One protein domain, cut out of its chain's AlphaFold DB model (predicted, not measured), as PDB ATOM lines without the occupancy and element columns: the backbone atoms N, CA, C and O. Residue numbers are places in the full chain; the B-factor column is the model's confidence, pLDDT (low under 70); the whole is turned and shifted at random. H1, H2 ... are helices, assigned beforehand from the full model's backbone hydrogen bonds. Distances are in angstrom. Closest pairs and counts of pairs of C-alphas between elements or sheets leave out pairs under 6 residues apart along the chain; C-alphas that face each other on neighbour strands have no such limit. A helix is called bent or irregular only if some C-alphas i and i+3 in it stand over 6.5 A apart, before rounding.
ATOM      1  N   LEU A  32     161.313 119.430 103.856       90.94
ATOM      2  CA  LEU A  32     161.699 120.668 104.551       90.94
ATOM      3  C   LEU A  32     161.388 120.613 106.051       90.94
ATOM      4  O   LEU A  32     162.219 121.017 106.862       90.94
ATOM      5  N   SER A  33     160.245 120.037 106.429       90.75
ATOM      6  CA  SER A  33     159.882 119.830 107.836       90.75
ATOM      7  C   SER A  33     160.871 118.909 108.555       90.75
ATOM      8  O   SER A  33     161.262 119.180 109.687       90.75
ATOM      9  N   VAL A  34     161.333 117.847 107.887       93.12
ATOM     10  CA  VAL A  34     162.321 116.906 108.439       93.12
ATOM     11  C   VAL A  34     163.676 117.587 108.625       93.12
ATOM     12  O   VAL A  34     164.302 117.435 109.672       93.12
ATOM     13  N   ILE A  35     164.108 118.379 107.641       94.31
ATOM     14  CA  ILE A  35     165.348 119.161 107.713       94.31
ATOM     15  C   ILE A  35     165.269 120.173 108.863       94.31
ATOM     16  O   ILE A  35     166.214 120.287 109.638       94.31
ATOM     17  N   ALA A  36     164.137 120.861 109.037       94.56
ATOM     18  CA  ALA A  36     163.947 121.799 110.142       94.56
ATOM     19  C   ALA A  36     164.064 121.110 111.516       94.56
ATOM     20  O   ALA A  36     164.777 121.598 112.394       94.56
ATOM     21  N   ILE A  37     163.434 119.942 111.692       94.25
ATOM     22  CA  ILE A  37     163.542 119.150 112.931       94.25
ATOM     23  C   ILE A  37     164.981 118.647 113.136       94.25
ATOM     24  O   ILE A  37     165.471 118.624 114.267       94.25
ATOM     25  N   ALA A  38     165.692 118.292 112.062       96.44
ATOM     26  CA  ALA A  38     167.103 117.921 112.127       96.44
ATOM     27  C   ALA A  38     167.975 119.083 112.624       96.44
ATOM     28  O   ALA A  38     168.793 118.878 113.517       96.44
ATOM     29  N   LEU A  39     167.761 120.307 112.135       96.00
ATOM     30  CA  LEU A  39     168.485 121.499 112.598       96.00
ATOM     31  C   LEU A  39     168.215 121.803 114.079       96.00
ATOM     32  O   LEU A  39     169.149 122.049 114.841       96.00
ATOM     33  N   VAL A  40     166.959 121.704 114.520       95.50
ATOM     34  CA  VAL A  40     166.602 121.802 115.948       95.50
ATOM     35  C   VAL A  40     167.329 120.732 116.769       95.50
ATOM     36  O   VAL A  40     167.867 121.018 117.842       95.50
ATOM     37  N   THR A  41     167.398 119.506 116.249       95.69
ATOM     38  CA  THR A  41     168.106 118.396 116.897       95.69
ATOM     39  C   THR A  41     169.611 118.649 116.966       95.69
ATOM     40  O   THR A  41     170.229 118.352 117.985       95.69
ATOM     41  N   VAL A  42     170.214 119.236 115.933       96.88
ATOM     42  CA  VAL A  42     171.635 119.614 115.934       96.88
ATOM     43  C   VAL A  42     171.938 120.577 117.077       96.88
ATOM     44  O   VAL A  42     172.838 120.315 117.873       96.88
ATOM     45  N   VAL A  43     171.145 121.643 117.215       95.06
ATOM     46  CA  VAL A  43     171.296 122.622 118.305       95.06
ATOM     47  C   VAL A  43     171.176 121.944 119.675       95.06
ATOM     48  O   VAL A  43     171.927 122.255 120.602       95.06
ATOM     49  N   MET A  44     170.268 120.973 119.792       94.50
ATOM     50  CA  MET A  44     170.070 120.176 121.002       94.50
ATOM     51  C   MET A  44     171.214 119.230 121.337       94.50
ATOM     52  O   MET A  44     171.539 119.052 122.512       94.50
ATOM     53  N   LEU A  45     171.804 118.602 120.324       95.62
ATOM     54  CA  LEU A  45     172.883 117.636 120.484       95.62
ATOM     55  C   LEU A  45     174.254 118.302 120.597       95.62
ATOM     56  O   LEU A  45     175.180 117.654 121.079       95.62
ATOM     57  N   LYS A  46     174.393 119.582 120.231       94.31
ATOM     58  CA  LYS A  46     175.665 120.317 120.304       94.31
ATOM     59  C   LYS A  46     176.360 120.228 121.672       94.31
ATOM     60  O   LYS A  46     177.533 119.876 121.687       94.31
ATOM     61  N   PRO A  47     175.687 120.426 122.827       92.38
ATOM     62  CA  PRO A  47     176.344 120.288 124.130       92.38
ATOM     63  C   PRO A  47     176.898 118.877 124.385       92.38
ATOM     64  O   PRO A  47     177.940 118.726 125.016       92.38
ATOM     65  N   LEU A  48     176.207 117.841 123.900       93.94
ATOM     66  CA  LEU A  48     176.661 116.454 124.014       93.94
ATOM     67  C   LEU A  48     177.836 116.175 123.064       93.94
ATOM     68  O   LEU A  48     178.789 115.502 123.450       93.94
ATOM     69  N   TYR A  49     177.785 116.724 121.850       94.50
ATOM     70  CA  TYR A  49     178.874 116.665 120.877       94.50
ATOM     71  C   TYR A  49     180.156 117.303 121.415       94.50
ATOM     72  O   TYR A  49     181.203 116.658 121.396       94.50
ATOM     73  N   ASP A  50     180.055 118.515 121.963       92.56
ATOM     74  CA  ASP A  50     181.184 119.248 122.544       92.56
ATOM     75  C   ASP A  50     181.771 118.487 123.734       92.56
ATOM     76  O   ASP A  50     182.982 118.298 123.824       92.56
ATOM     77  N   TRP A  51     180.911 117.911 124.582       92.81
ATOM     78  CA  TRP A  51     181.347 117.059 125.686       92.81
ATOM     79  C   TRP A  51     182.161 115.836 125.225       92.81
ATOM     80  O   TRP A  51     183.148 115.466 125.872       92.81
ATOM     81  N   TYR A  52     181.785 115.204 124.106       92.38
ATOM     82  CA  TYR A  52     182.576 114.122 123.511       92.38
ATOM     83  C   TYR A  52     183.876 114.628 122.877       92.38
ATOM     84  O   TYR A  52     184.908 113.967 123.022       92.38
ATOM     85  N   LEU A  53     183.834 115.769 122.188       90.81
ATOM     86  CA  LEU A  53     184.978 116.356 121.487       90.81
ATOM     87  C   LEU A  53     186.081 116.805 122.458       90.81
ATOM     88  O   LEU A  53     187.261 116.560 122.199       90.81
ATOM     89  N   ASP A  54     185.702 117.358 123.609       89.00
ATOM     90  CA  ASP A  54     186.616 117.831 124.659       89.00
ATOM     91  C   ASP A  54     187.279 116.690 125.444       89.00
ATOM     92  O   ASP A  54     188.193 116.891 126.257       89.00
ATOM     93  N   ARG A  55     186.857 115.440 125.222       87.50
ATOM     94  CA  ARG A  55     187.456 114.294 125.900       87.50
ATOM     95  C   ARG A  55     188.859 114.048 125.350       87.50
ATOM     96  O   ARG A  55     189.038 113.778 124.169       87.50
ATOM     97  N   LYS A  56     189.857 113.976 126.242       72.94
ATOM     98  CA  LYS A  56     191.285 113.758 125.903       72.94
ATOM     99  C   LYS A  56     191.585 112.613 124.916       72.94
ATOM    100  O   LYS A  56     192.624 112.634 124.276       72.94
ATOM    101  N   ARG A  57     190.721 111.593 124.816       71.12
ATOM    102  CA  ARG A  57     190.881 110.462 123.877       71.12
ATOM    103  C   ARG A  57     190.323 110.728 122.468       71.12
ATOM    104  O   ARG A  57     190.642 109.975 121.561       71.12
ATOM    105  N   ILE A  58     189.470 111.738 122.308       75.88
ATOM    106  CA  ILE A  58     188.706 112.054 121.085       75.88
ATOM    107  C   ILE A  58     189.075 113.450 120.552       75.88
ATOM    108  O   ILE A  58     188.706 113.799 119.434       75.88
ATOM    109  N   GLN A  59     189.863 114.219 121.308       73.88
ATOM    110  CA  GLN A  59     190.315 115.561 120.956       73.88
ATOM    111  C   GLN A  59     190.771 115.648 119.485       73.88
ATOM    112  O   GLN A  59     191.626 114.882 119.032       73.88
ATOM    113  N   GLY A  60     190.135 116.543 118.724       71.88
ATOM    114  CA  GLY A  60     190.398 116.774 117.297       71.88
ATOM    115  C   GLY A  60     189.746 115.791 116.310       71.88
ATOM    116  O   GLY A  60     189.793 116.031 115.105       71.88
ATOM    117  N   HIS A  61     189.099 114.714 116.766       84.88
ATOM    118  CA  HIS A  61     188.470 113.709 115.898       84.88
ATOM    119  C   HIS A  61     186.962 113.949 115.748       84.88
ATOM    120  O   HIS A  61     186.132 113.218 116.298       84.88
ATOM    121  N   THR A  62     186.600 114.945 114.935       88.25
ATOM    122  CA  THR A  62     185.206 115.373 114.701       88.25
ATOM    123  C   THR A  62     184.279 114.227 114.284       88.25
ATOM    124  O   THR A  62     183.160 114.126 114.785       88.25
ATOM    125  N   ARG A  63     184.748 113.303 113.431       90.50
ATOM    126  CA  ARG A  63     183.965 112.135 112.981       90.50
ATOM    127  C   ARG A  63     183.566 111.214 114.135       90.50
ATOM    128  O   ARG A  63     182.412 110.813 114.213       90.50
ATOM    129  N   ILE A  64     184.495 110.922 115.049       91.44
ATOM    130  CA  ILE A  64     184.248 110.022 116.185       91.44
ATOM    131  C   ILE A  64     183.253 110.663 117.157       91.44
ATOM    132  O   ILE A  64     182.291 110.011 117.557       91.44
ATOM    133  N   ALA A  65     183.441 111.947 117.484       93.19
ATOM    134  CA  ALA A  65     182.511 112.693 118.332       93.19
ATOM    135  C   ALA A  65     181.093 112.726 117.731       93.19
ATOM    136  O   ALA A  65     180.113 112.484 118.435       93.19
ATOM    137  N   THR A  66     180.978 112.918 116.411       94.19
ATOM    138  CA  THR A  66     179.689 112.908 115.694       94.19
ATOM    139  C   THR A  66     179.008 111.550 115.801       94.19
ATOM    140  O   THR A  66     177.849 111.469 116.203       94.19
ATOM    141  N   THR A  67     179.729 110.468 115.490       94.38
ATOM    142  CA  THR A  67     179.186 109.107 115.562       94.38
ATOM    143  C   THR A  67     178.747 108.755 116.979       94.38
ATOM    144  O   THR A  67     177.647 108.243 117.153       94.38
ATOM    145  N   LEU A  68     179.550 109.067 118.000       94.88
ATOM    146  CA  LEU A  68     179.183 108.816 119.399       94.88
ATOM    147  C   LEU A  68     177.947 109.607 119.824       94.88
ATOM    148  O   LEU A  68     177.086 109.066 120.518       94.88
ATOM    149  N   THR A  69     177.828 110.855 119.376       95.94
ATOM    150  CA  THR A  69     176.652 111.689 119.652       95.94
ATOM    151  C   THR A  69     175.400 111.105 119.001       95.94
ATOM    152  O   THR A  69     174.379 110.964 119.668       95.94
ATOM    153  N   LEU A  70     175.482 110.691 117.731       95.50
ATOM    154  CA  LEU A  70     174.371 110.053 117.017       95.50
ATOM    155  C   LEU A  70     173.971 108.715 117.639       95.50
ATOM    156  O   LEU A  70     172.786 108.464 117.826       95.50
ATOM    157  N   VAL A  71     174.941 107.873 117.998       95.50
ATOM    158  CA  VAL A  71     174.675 106.605 118.690       95.50
ATOM    159  C   VAL A  71     173.990 106.874 120.026       95.50
ATOM    160  O   VAL A  71     172.987 106.241 120.329       95.50
ATOM    161  N   SER A  72     174.463 107.859 120.791       95.06
ATOM    162  CA  SER A  72     173.842 108.239 122.063       95.06
ATOM    163  C   SER A  72     172.417 108.751 121.870       95.06
ATOM    164  O   SER A  72     171.527 108.359 122.614       95.06
ATOM    165  N   PHE A  73     172.168 109.566 120.843       94.25
ATOM    166  CA  PHE A  73     170.824 110.024 120.492       94.25
ATOM    167  C   PHE A  73     169.898 108.861 120.107       94.25
ATOM    168  O   PHE A  73     168.774 108.776 120.601       94.25
ATOM    169  N   ILE A  74     170.374 107.925 119.283       92.75
ATOM    170  CA  ILE A  74     169.601 106.739 118.898       92.75
ATOM    171  C   ILE A  74     169.263 105.902 120.137       92.75
ATOM    172  O   ILE A  74     168.106 105.544 120.337       92.75
ATOM    173  N   LEU A  75     170.249 105.633 120.994       93.00
ATOM    174  CA  LEU A  75     170.066 104.808 122.188       93.00
ATOM    175  C   LEU A  75     169.165 105.467 123.241       93.00
ATOM    176  O   LEU A  75     168.352 104.781 123.850       93.00
ATOM    177  N   LEU A  76     169.313 106.773 123.475       89.94
ATOM    178  CA  LEU A  76     168.632 107.478 124.569       89.94
ATOM    179  C   LEU A  76     167.268 108.051 124.181       89.94
ATOM    180  O   LEU A  76     166.455 108.288 125.068       89.94
ATOM    181  N   ILE A  77     167.017 108.299 122.893       89.00
ATOM    182  CA  ILE A  77     165.779 108.935 122.422       89.00
ATOM    183  C   ILE A  77     165.019 108.008 121.475       89.00
ATOM    184  O   ILE A  77     163.875 107.655 121.753       89.00
ATOM    185  N   ILE A  78     165.647 107.566 120.383       88.25
ATOM    186  CA  ILE A  78     164.945 106.804 119.336       88.25
ATOM    187  C   ILE A  78     164.500 105.426 119.836       88.25
ATOM    188  O   ILE A  78     163.352 105.048 119.614       88.25
ATOM    189  N   ILE A  79     165.364 104.687 120.537       88.56
ATOM    190  CA  ILE A  79     165.019 103.357 121.057       88.56
ATOM    191  C   ILE A  79     163.870 103.423 122.076       88.56
ATOM    192  O   ILE A  79     162.903 102.686 121.883       88.56
ATOM    193  N   PRO A  80     163.888 104.289 123.111       84.50
ATOM    194  CA  PRO A  80     162.756 104.412 124.028       84.50
ATOM    195  C   PRO A  80     161.445 104.768 123.325       84.50
ATOM    196  O   PRO A  80     160.421 104.160 123.623       84.50
ATOM    197  N   ILE A  81     161.475 105.685 122.352       86.00
ATOM    198  CA  ILE A  81     160.293 106.029 121.550       86.00
ATOM    199  C   ILE A  81     159.795 104.809 120.770       86.00
ATOM    200  O   ILE A  81     158.594 104.554 120.747       86.00
ATOM    201  N   PHE A  82     160.697 104.031 120.166       85.12
ATOM    202  CA  PHE A  82     160.330 102.822 119.430       85.12
ATOM    203  C   PHE A  82     159.729 101.751 120.347       85.12
ATOM    204  O   PHE A  82     158.721 101.151 119.994       85.12
ATOM    205  N   ILE A  83     160.295 101.543 121.541       83.88
ATOM    206  CA  ILE A  83     159.749 100.617 122.545       83.88
ATOM    207  C   ILE A  83     158.351 101.063 122.976       83.88
ATOM    208  O   ILE A  83     157.438 100.245 122.995       83.88
ATOM    209  N   ILE A  84     158.165 102.351 123.281       82.44
ATOM    210  CA  ILE A  84     156.852 102.905 123.633       82.44
ATOM    211  C   ILE A  84     155.871 102.702 122.476       82.44
ATOM    212  O   ILE A  84     154.786 102.179 122.695       82.44
ATOM    213  N   GLY A  85     156.258 103.044 121.246       80.88
ATOM    214  CA  GLY A  85     155.427 102.851 120.059       80.88
ATOM    215  C   GLY A  85     155.050 101.387 119.831       80.88
ATOM    216  O   GLY A  85     153.895 101.094 119.541       80.88
ATOM    217  N   PHE A  86     155.988 100.461 120.031       81.69
ATOM    218  CA  PHE A  86     155.735  99.025 119.946       81.69
ATOM    219  C   PHE A  86     154.780  98.539 121.044       81.69
ATOM    220  O   PHE A  86     153.848  97.797 120.753       81.69
ATOM    221  N   LEU A  87     154.962  98.989 122.291       80.88
ATOM    222  CA  LEU A  87     154.054  98.681 123.401       80.88
ATOM    223  C   LEU A  87     152.646  99.225 123.152       80.88
ATOM    224  O   LEU A  87     151.676  98.537 123.462       80.88
ATOM    225  N   LEU A  88     152.540 100.434 122.591       76.50
ATOM    226  CA  LEU A  88     151.268 101.025 122.185       76.50
ATOM    227  C   LEU A  88     150.623 100.205 121.069       76.50
ATOM    228  O   LEU A  88     149.453  99.866 121.171       76.50
ATOM    229  N   PHE A  89     151.380  99.832 120.039       75.25
ATOM    230  CA  PHE A  89     150.869  99.028 118.931       75.25
ATOM    231  C   PHE A  89     150.401  97.636 119.381       75.25
ATOM    232  O   PHE A  89     149.317  97.206 119.004       75.25
ATOM    233  N   SER A  90     151.183  96.950 120.220       76.81
ATOM    234  CA  SER A  90     150.817  95.635 120.761       76.81
ATOM    235  C   SER A  90     149.536  95.713 121.586       76.81
ATOM    236  O   SER A  90     148.597  94.978 121.316       76.81
ATOM    237  N   GLN A  91     149.469  96.646 122.540       74.50
ATOM    238  CA  GLN A  91     148.285  96.794 123.390       74.50
ATOM    239  C   GLN A  91     147.072  97.310 122.607       74.50
ATOM    240  O   GLN A  91     145.950  96.950 122.935       74.50
ATOM    241  N   ALA A  92     147.267  98.099 121.545       70.06
ATOM    242  CA  ALA A  92     146.185  98.495 120.648       70.06
ATOM    243  C   ALA A  92     145.604  97.298 119.881       70.06
ATOM    244  O   ALA A  92     144.389  97.233 119.716       70.06
ATOM    245  N   ASN A  93     146.439  96.345 119.450       70.00
ATOM    246  CA  ASN A  93     145.957  95.115 118.820       70.00
ATOM    247  C   ASN A  93     145.228  94.217 119.821       70.00
ATOM    248  O   ASN A  93     144.163  93.721 119.484       70.00
ATOM    249  N   ASP A  94     145.739  94.069 121.047       72.00
ATOM    250  CA  ASP A  94     145.060  93.298 122.098       72.00
ATOM    251  C   ASP A  94     143.697  93.921 122.448       72.00
ATOM    252  O   ASP A  94     142.703  93.216 122.614       72.00
ATOM    253  N   LEU A  95     143.632  95.256 122.518       66.19
ATOM    254  CA  LEU A  95     142.388  96.003 122.692       66.19
ATOM    255  C   LEU A  95     141.434  95.780 121.520       66.19
ATOM    256  O   LEU A  95     140.252  95.546 121.739       66.19
ATOM    257  N   LEU A  96     141.929  95.845 120.284       62.69
ATOM    258  CA  LEU A  96     141.113  95.627 119.095       62.69
ATOM    259  C   LEU A  96     140.590  94.187 119.036       62.69
ATOM    260  O   LEU A  96     139.408  93.981 118.783       62.69
ATOM    261  N   GLU A  97     141.434  93.200 119.330       66.69
ATOM    262  CA  GLU A  97     141.046  91.793 119.398       66.69
ATOM    263  C   GLU A  97     139.990  91.584 120.481       66.69
ATOM    264  O   GLU A  97     138.961  90.977 120.198       66.69
ATOM    265  N   GLN A  98     140.150  92.166 121.673       62.03
ATOM    266  CA  GLN A  98     139.116  92.147 122.712       62.03
ATOM    267  C   GLN A  98     137.820  92.800 122.234       62.03
ATOM    268  O   GLN A  98     136.770  92.193 122.365       62.03
ATOM    269  N   LEU A  99     137.872  93.967 121.597       58.38
ATOM    270  CA  LEU A  99     136.682  94.645 121.068       58.38
ATOM    271  C   LEU A  99     135.989  93.892 119.920       58.38
ATOM    272  O   LEU A  99     134.821  94.156 119.660       58.38
ATOM    273  N   THR A 100     136.701  93.010 119.212       55.88
ATOM    274  CA  THR A 100     136.141  92.180 118.126       55.88
ATOM    275  C   THR A 100     135.732  90.770 118.564       55.88
ATOM    276  O   THR A 100     134.889  90.162 117.910       55.88
ATOM    277  N   SER A 101     136.347  90.236 119.626       52.34
ATOM    278  CA  SER A 101     136.105  88.889 120.175       52.34
ATOM    279  C   SER A 101     135.095  88.886 121.315       52.34
ATOM    280  O   SER A 101     134.338  87.927 121.452       52.34
ATOM    281  N   LEU A 102     135.011  89.985 122.071       46.75
ATOM    282  CA  LEU A 102     133.703  90.450 122.475       46.75
ATOM    283  C   LEU A 102     132.993  90.775 121.156       46.75
ATOM    284  O   LEU A 102     133.185  91.849 120.592       46.75
ATOM    285  N   GLU A 103     132.129  89.876 120.666       43.97
ATOM    286  CA  GLU A 103     130.876  90.373 120.091       43.97
ATOM    287  C   GLU A 103     130.462  91.523 120.999       43.97
ATOM    288  O   GLU A 103     130.543  91.372 122.219       43.97
ATOM    289  N   VAL A 104     130.175  92.695 120.441       46.34
ATOM    290  CA  VAL A 104     129.749  93.865 121.206       46.34
ATOM    291  C   VAL A 104     128.386  93.528 121.830       46.34
ATOM    292  O   VAL A 104     127.329  93.960 121.400       46.34
ATOM    293  N   GLU A 105     128.454  92.700 122.864       41.56
ATOM    294  CA  GLU A 105     127.528  92.372 123.923       41.56
ATOM    295  C   GLU A 105     127.787  93.381 125.060       41.56
ATOM    296  O   GLU A 105     127.416  93.190 126.212       41.56
ATOM    297  N   LEU A 106     128.332  94.560 124.720       48.84
ATOM    298  CA  LEU A 106     127.659  95.786 125.123       48.84
ATOM    299  C   LEU A 106     126.264  95.711 124.501       48.84
ATOM    300  O   LEU A 106     126.010  96.330 123.467       48.84
ATOM    301  N   SER A 107     125.375  94.896 125.080       51.59
ATOM    302  CA  SER A 107     123.974  94.956 124.716       51.59
ATOM    303  C   SER A 107     123.623  96.427 124.855       51.59
ATOM    304  O   SER A 107     123.837  97.050 125.898       51.59
ATOM    305  N   LEU A 108     123.231  97.039 123.746       54.59
ATOM    306  CA  LEU A 108     122.887  98.454 123.722       54.59
ATOM    307  C   LEU A 108     121.811  98.730 124.784       54.59
ATOM    308  O   LEU A 108     121.808  99.802 125.369       54.59
ATOM    309  N   GLU A 109     121.030  97.700 125.136       53.91
ATOM    310  CA  GLU A 109     120.191  97.590 126.332       53.91
ATOM    311  C   GLU A 109     120.901  97.870 127.668       53.91
ATOM    312  O   GLU A 109     120.367  98.633 128.459       53.91
ATOM    313  N   ASN A 110     122.084  97.314 127.955       58.31
ATOM    314  CA  ASN A 110     122.806  97.572 129.211       58.31
ATOM    315  C   ASN A 110     123.337  99.014 129.287       58.31
ATOM    316  O   ASN A 110     123.301  99.626 130.354       58.31
ATOM    317  N   LEU A 111     123.805  99.571 128.164       58.25
ATOM    318  CA  LEU A 111     124.232 100.975 128.071       58.25
ATOM    319  C   LEU A 111     123.043 101.938 128.164       58.25
ATOM    320  O   LEU A 111     123.126 102.941 128.868       58.25
ATOM    321  N   LEU A 112     121.931 101.617 127.498       61.53
ATOM    322  CA  LEU A 112     120.666 102.347 127.593       61.53
ATOM    323  C   LEU A 112     120.120 102.316 129.019       61.53
ATOM    324  O   LEU A 112     119.833 103.368 129.579       61.53
ATOM    325  N   ALA A 113     120.068 101.141 129.645       62.81
ATOM    326  CA  ALA A 113     119.592 100.977 131.015       62.81
ATOM    327  C   ALA A 113     120.481 101.709 132.031       62.81
ATOM    328  O   ALA A 113     119.976 102.257 133.012       62.81
ATOM    329  N   ALA A 114     121.800 101.747 131.824       62.62
ATOM    330  CA  ALA A 114     122.709 102.521 132.666       62.62
ATOM    331  C   ALA A 114     122.503 104.036 132.493       62.62
ATOM    332  O   ALA A 114     122.514 104.772 133.484       62.62
ATOM    333  N   LEU A 115     122.252 104.504 131.265       62.19
ATOM    334  CA  LEU A 115     121.987 105.915 130.979       62.19
ATOM    335  C   LEU A 115     120.629 106.366 131.518       62.19
ATOM    336  O   LEU A 115     120.555 107.399 132.179       62.19
ATOM    337  N   GLU A 116     119.577 105.574 131.317       65.12
ATOM    338  CA  GLU A 116     118.248 105.818 131.887       65.12
ATOM    339  C   GLU A 116     118.314 105.874 133.422       65.12
ATOM    340  O   GLU A 116     117.809 106.821 134.027       65.12
ATOM    341  N   ASN A 117     119.033 104.944 134.066       66.69
ATOM    342  CA  ASN A 117     119.256 104.978 135.517       66.69
ATOM    343  C   ASN A 117     120.050 106.208 135.978       66.69
ATOM    344  O   ASN A 117     119.828 106.699 137.086       66.69
ATOM    345  N   PHE A 118     120.987 106.709 135.172       63.16
ATOM    346  CA  PHE A 118     121.748 107.919 135.486       63.16
ATOM    347  C   PHE A 118     120.893 109.187 135.347       63.16
ATOM    348  O   PHE A 118     120.927 110.045 136.230       63.16
ATOM    349  N   LEU A 119     120.078 109.298 134.292       62.66
ATOM    350  CA  LEU A 119     119.158 110.428 134.108       62.66
ATOM    351  C   LEU A 119     118.082 110.471 135.195       62.66
ATOM    352  O   LEU A 119     117.766 111.547 135.695       62.66
ATOM    353  N   GLN A 120     117.585 109.313 135.635       64.50
ATOM    354  CA  GLN A 120     116.628 109.217 136.742       64.50
ATOM    355  C   GLN A 120     117.220 109.635 138.099       64.50
ATOM    356  O   GLN A 120     116.482 110.051 138.990       64.50
ATOM    357  N   GLN A 121     118.545 109.580 138.265       64.44
ATOM    358  CA  GLN A 121     119.227 110.055 139.475       64.44
ATOM    359  C   GLN A 121     119.418 111.579 139.505       64.44
ATOM    360  O   GLN A 121     119.775 112.125 140.553       64.44
ATOM    361  N   ILE A 122     119.165 112.284 138.395       61.06
ATOM    362  CA  ILE A 122     119.287 113.741 138.297       61.06
ATOM    363  C   ILE A 122     117.884 114.351 138.113       61.06
ATOM    364  O   ILE A 122     117.358 114.350 137.003       61.06
ATOM    365  N   SER A 160     153.054 104.888 104.791       75.94
ATOM    366  CA  SER A 160     154.061 105.946 104.963       75.94
ATOM    367  C   SER A 160     155.465 105.432 105.289       75.94
ATOM    368  O   SER A 160     156.407 106.228 105.281       75.94
ATOM    369  N   LEU A 161     155.651 104.129 105.540       78.50
ATOM    370  CA  LEU A 161     156.954 103.554 105.911       78.50
ATOM    371  C   LEU A 161     158.102 103.918 104.946       78.50
ATOM    372  O   LEU A 161     159.166 104.299 105.442       78.50
ATOM    373  N   PRO A 162     157.936 103.890 103.605       81.88
ATOM    374  CA  PRO A 162     159.005 104.300 102.692       81.88
ATOM    375  C   PRO A 162     159.393 105.776 102.855       81.88
ATOM    376  O   PRO A 162     160.579 106.102 102.910       81.88
ATOM    377  N   ASN A 163     158.407 106.668 102.994       82.69
ATOM    378  CA  ASN A 163     158.646 108.101 103.182       82.69
ATOM    379  C   ASN A 163     159.292 108.393 104.541       82.69
ATOM    380  O   ASN A 163     160.186 109.234 104.624       82.69
ATOM    381  N   LEU A 164     158.892 107.670 105.592       83.94
ATOM    382  CA  LEU A 164     159.521 107.748 106.912       83.94
ATOM    383  C   LEU A 164     160.977 107.285 106.866       83.94
ATOM    384  O   LEU A 164     161.833 107.928 107.465       83.94
ATOM    385  N   PHE A 165     161.278 106.213 106.130       87.69
ATOM    386  CA  PHE A 165     162.645 105.718 105.977       87.69
ATOM    387  C   PHE A 165     163.541 106.723 105.243       87.69
ATOM    388  O   PHE A 165     164.637 107.035 105.711       87.69
ATOM    389  N   ILE A 166     163.057 107.290 104.133       89.81
ATOM    390  CA  ILE A 166     163.777 108.348 103.405       89.81
ATOM    391  C   ILE A 166     163.959 109.578 104.303       89.81
ATOM    392  O   ILE A 166     165.066 110.108 104.402       89.81
ATOM    393  N   GLY A 167     162.906 109.997 105.009       91.38
ATOM    394  CA  GLY A 167     162.961 111.092 105.975       91.38
ATOM    395  C   GLY A 167     163.990 110.841 107.078       91.38
ATOM    396  O   GLY A 167     164.794 111.720 107.370       91.38
ATOM    397  N   ALA A 168     164.042 109.632 107.636       91.06
ATOM    398  CA  ALA A 168     165.020 109.252 108.650       91.06
ATOM    399  C   ALA A 168     166.461 109.313 108.118       91.06
ATOM    400  O   ALA A 168     167.346 109.813 108.810       91.06
ATOM    401  N   ILE A 169     166.705 108.870 106.879       93.19
ATOM    402  CA  ILE A 169     168.024 108.994 106.239       93.19
ATOM    403  C   ILE A 169     168.405 110.466 106.070       93.19
ATOM    404  O   ILE A 169     169.506 110.854 106.456       93.19
ATOM    405  N   ILE A 170     167.506 111.293 105.527       94.12
ATOM    406  CA  ILE A 170     167.752 112.731 105.340       94.12
ATOM    407  C   ILE A 170     168.035 113.397 106.687       94.12
ATOM    408  O   ILE A 170     169.016 114.126 106.814       94.12
ATOM    409  N   PHE A 171     167.224 113.101 107.702       95.81
ATOM    410  CA  PHE A 171     167.413 113.580 109.065       95.81
ATOM    411  C   PHE A 171     168.808 113.229 109.592       95.81
ATOM    412  O   PHE A 171     169.544 114.119 110.016       95.81
ATOM    413  N   LEU A 172     169.208 111.955 109.517       95.44
ATOM    414  CA  LEU A 172     170.517 111.505 109.992       95.44
ATOM    415  C   LEU A 172     171.665 112.155 109.221       95.44
ATOM    416  O   LEU A 172     172.650 112.546 109.841       95.44
ATOM    417  N   ILE A 173     171.541 112.304 107.898       95.62
ATOM    418  CA  ILE A 173     172.542 112.988 107.072       95.62
ATOM    419  C   ILE A 173     172.683 114.441 107.518       95.62
ATOM    420  O   ILE A 173     173.802 114.877 107.759       95.62
ATOM    421  N   VAL A 174     171.580 115.178 107.663       96.50
ATOM    422  CA  VAL A 174     171.611 116.588 108.084       96.50
ATOM    423  C   VAL A 174     172.222 116.725 109.475       96.50
ATOM    424  O   VAL A 174     173.107 117.552 109.666       96.50
ATOM    425  N   VAL A 175     171.823 115.891 110.441       96.88
ATOM    426  CA  VAL A 175     172.420 115.945 111.785       96.88
ATOM    427  C   VAL A 175     173.914 115.621 111.724       96.88
ATOM    428  O   VAL A 175     174.718 116.348 112.298       96.88
ATOM    429  N   ALA A 176     174.313 114.573 111.000       95.88
ATOM    430  CA  ALA A 176     175.710 114.157 110.900       95.88
ATOM    431  C   ALA A 176     176.608 115.195 110.211       95.88
ATOM    432  O   ALA A 176     177.785 115.299 110.556       95.88
ATOM    433  N   THR A 177     176.088 115.931 109.226       95.44
ATOM    434  CA  THR A 177     176.873 116.903 108.452       95.44
ATOM    435  C   THR A 177     176.888 118.288 109.077       95.44
ATOM    436  O   THR A 177     177.925 118.937 109.017       95.44
ATOM    437  N   VAL A 178     175.783 118.735 109.684       96.62
ATOM    438  CA  VAL A 178     175.660 120.087 110.253       96.62
ATOM    439  C   VAL A 178     176.243 120.159 111.663       96.62
ATOM    440  O   VAL A 178     176.864 121.158 112.008       96.62
ATOM    441  N   LEU A 179     176.104 119.105 112.475       95.38
ATOM    442  CA  LEU A 179     176.568 119.104 113.870       95.38
ATOM    443  C   LEU A 179     178.050 119.505 114.048       95.38
ATOM    444  O   LEU A 179     178.312 120.334 114.918       95.38
ATOM    445  N   PRO A 180     179.013 119.004 113.244       94.31
ATOM    446  CA  PRO A 180     180.431 119.343 113.407       94.31
ATOM    447  C   PRO A 180     180.801 120.749 112.937       94.31
ATOM    448  O   PRO A 180     181.842 121.253 113.336       94.31
ATOM    449  N   ILE A 181     179.990 121.340 112.054       94.56
ATOM    450  CA  ILE A 181     180.249 122.644 111.426       94.56
ATOM    451  C   ILE A 181     179.338 123.742 111.984       94.56
ATOM    452  O   ILE A 181     179.331 124.849 111.458       94.56
ATOM    453  N   LEU A 182     178.533 123.446 113.010       93.38
ATOM    454  CA  LEU A 182     177.543 124.385 113.536       93.38
ATOM    455  C   LEU A 182     178.188 125.710 113.965       93.38
ATOM    456  O   LEU A 182     177.657 126.764 113.636       93.38
ATOM    457  N   ASP A 183     179.344 125.651 114.632       91.12
ATOM    458  CA  ASP A 183     180.058 126.850 115.086       91.12
ATOM    459  C   ASP A 183     180.561 127.687 113.891       91.12
ATOM    460  O   ASP A 183     180.435 128.910 113.891       91.12
ATOM    461  N   ASP A 184     181.049 127.036 112.827       91.81
ATOM    462  CA  ASP A 184     181.468 127.716 111.593       91.81
ATOM    463  C   ASP A 184     180.273 128.369 110.878       91.81
ATOM    464  O   ASP A 184     180.385 129.476 110.345       91.81
ATOM    465  N   LEU A 185     179.113 127.703 110.875       91.00
ATOM    466  CA  LEU A 185     177.876 128.246 110.314       91.00
ATOM    467  C   LEU A 185     177.373 129.452 111.113       91.00
ATOM    468  O   LEU A 185     176.859 130.394 110.514       91.00
ATOM    469  N   GLU A 186     177.531 129.453 112.437       88.88
ATOM    470  CA  GLU A 186     177.208 130.612 113.276       88.88
ATOM    471  C   GLU A 186     178.120 131.805 112.958       88.88
ATOM    472  O   GLU A 186     177.625 132.927 112.840       88.88
ATOM    473  N   VAL A 187     179.421 131.582 112.742       89.56
ATOM    474  CA  VAL A 187     180.358 132.639 112.316       89.56
ATOM    475  C   VAL A 187     179.990 133.176 110.931       89.56
ATOM    476  O   VAL A 187     179.878 134.387 110.749       89.56
ATOM    477  N   GLN A 188     179.709 132.304 109.962       89.56
ATOM    478  CA  GLN A 188     179.272 132.730 108.624       89.56
ATOM    479  C   GLN A 188     177.944 133.494 108.663       89.56
ATOM    480  O   GLN A 188     177.765 134.474 107.941       89.56
ATOM    481  N   ALA A 189     177.010 133.078 109.521       87.50
ATOM    482  CA  ALA A 189     175.758 133.796 109.727       87.50
ATOM    483  C   ALA A 189     175.995 135.204 110.296       87.50
ATOM    484  O   ALA A 189     175.275 136.130 109.923       87.50
ATOM    485  N   GLN A 190     177.009 135.387 111.149       88.38
ATOM    486  CA  GLN A 190     177.413 136.706 111.646       88.38
ATOM    487  C   GLN A 190     178.009 137.585 110.544       88.38
ATOM    488  O   GLN A 190     177.653 138.755 110.458       88.38
ATOM    489  N   GLU A 191     178.856 137.035 109.674       89.00
ATOM    490  CA  GLU A 191     179.486 137.787 108.577       89.00
ATOM    491  C   GLU A 191     178.496 138.220 107.485       89.00
ATOM    492  O   GLU A 191     178.668 139.266 106.860       89.00
ATOM    493  N   LEU A 192     177.458 137.418 107.244       90.44
ATOM    494  CA  LEU A 192     176.406 137.716 106.268       90.44
ATOM    495  C   LEU A 192     175.300 138.617 106.835       90.44
ATOM    496  O   LEU A 192     174.479 139.135 106.072       90.44
ATOM    497  N   SER A 193     175.248 138.781 108.158       88.75
ATOM    498  CA  SER A 193     174.237 139.591 108.825       88.75
ATOM    499  C   SER A 193     174.464 141.081 108.539       88.75
ATOM    500  O   SER A 193     175.573 141.580 108.716       88.75
TER     501      SER A 193
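This is residues 32 to 122 and 160 to 193 of the 316 residues of an uncharacterized protein of Anaerolineae bacterium SG8_19 (UniProt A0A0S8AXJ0). A small body of three crossing helical parts, H1, H2a and H4a, sits at one end of a long helical arm, and the short helix H3 lies beyond the arm's far end. The arm is H2b, which runs on nearly straight from H2a; H4b turns off sharply from H4a, and its residues 184 to 192 stick out from the body with Ser 193. The printed part has 125 residues with four named helices, H1, H2, H3 and H4 in that order, and no named strand, and its class is all helix. It is extended, with a radius of gyration of the C-alphas of 25.2 A and spans of 74 by 34 by 30 A, the length being made by the arm and H3.

H1, residues 32 to 53, begins at C-alpha 32 (161.699, 120.668, 104.551) and is 29.1 A long; it is irregular, with C-alphas 44 and 47 7.0 A apart, and has a kink of 49 degrees near residue 47. H2, residues 62 to 101, was assigned as one helix by its hydrogen bonds but is bent, with C-alphas 76 and 79 6.5 A apart. Its arms are H2a, residues 62 to 76, 20.8 A, and H2b, residues 79 to 101, 32.3 A, ending at C-alpha 101 (136.105, 88.889, 120.175). H3 is residues 108 to 120, 18.0 A. H4, residues 161 to 192, was likewise assigned as one helix by its hydrogen bonds but is bent, with C-alphas 180 and 183 7.7 A apart. Its arms are H4a, residues 161 to 180, 29.3 A, and H4b, residues 183 to 192, 14.5 A, ending at C-alpha 192 (176.406, 137.716, 106.268). H4a is itself irregular, with C-alphas 177 and 180 6.6 A apart.

H1 touches H4a at a steep tilt of 43 degrees, the same way; their closest C-alphas, of Ala 38 and Phe 171, are 5.3 A apart. With residues 45 to 53 alone H1 touches H2a, opposite ways at a steep tilt of 69.7 degrees, only just short of about perpendicular; their closest C-alphas, of Tyr 52 and Ala 65, are 5.4 A apart. H4a touches H2a with residues 176 to 180 alone, opposite ways at a steep tilt of 44 degrees, the closest C-alphas being those of Thr 62 and Pro 180, 6.3 A. H2b stands at a shallow tilt of 28 degrees to H2a, and H4b is about perpendicular to H4a at 81 degrees. H2b, H3 and H4b touch no helix. In H2a, H2b, H3 and H4b every O i to N i+4 pair is within hydrogen-bond range; in H1 16 of 18 are, in H4a 15 of 16.

The C-alphas farthest apart, of Gly 60 and Gln 120, are 76.7 A apart. Residues 74 to 122 and 184 to 193 stand free. Residues 123 to 159 are not printed, and C-alphas 122 and 160 are 48.8 A apart across the cut. The links H1 to H2 and H2 to H3 are short. Mean pLDDT of the printed part is 82.0, and residues 95 to 122 are under 70.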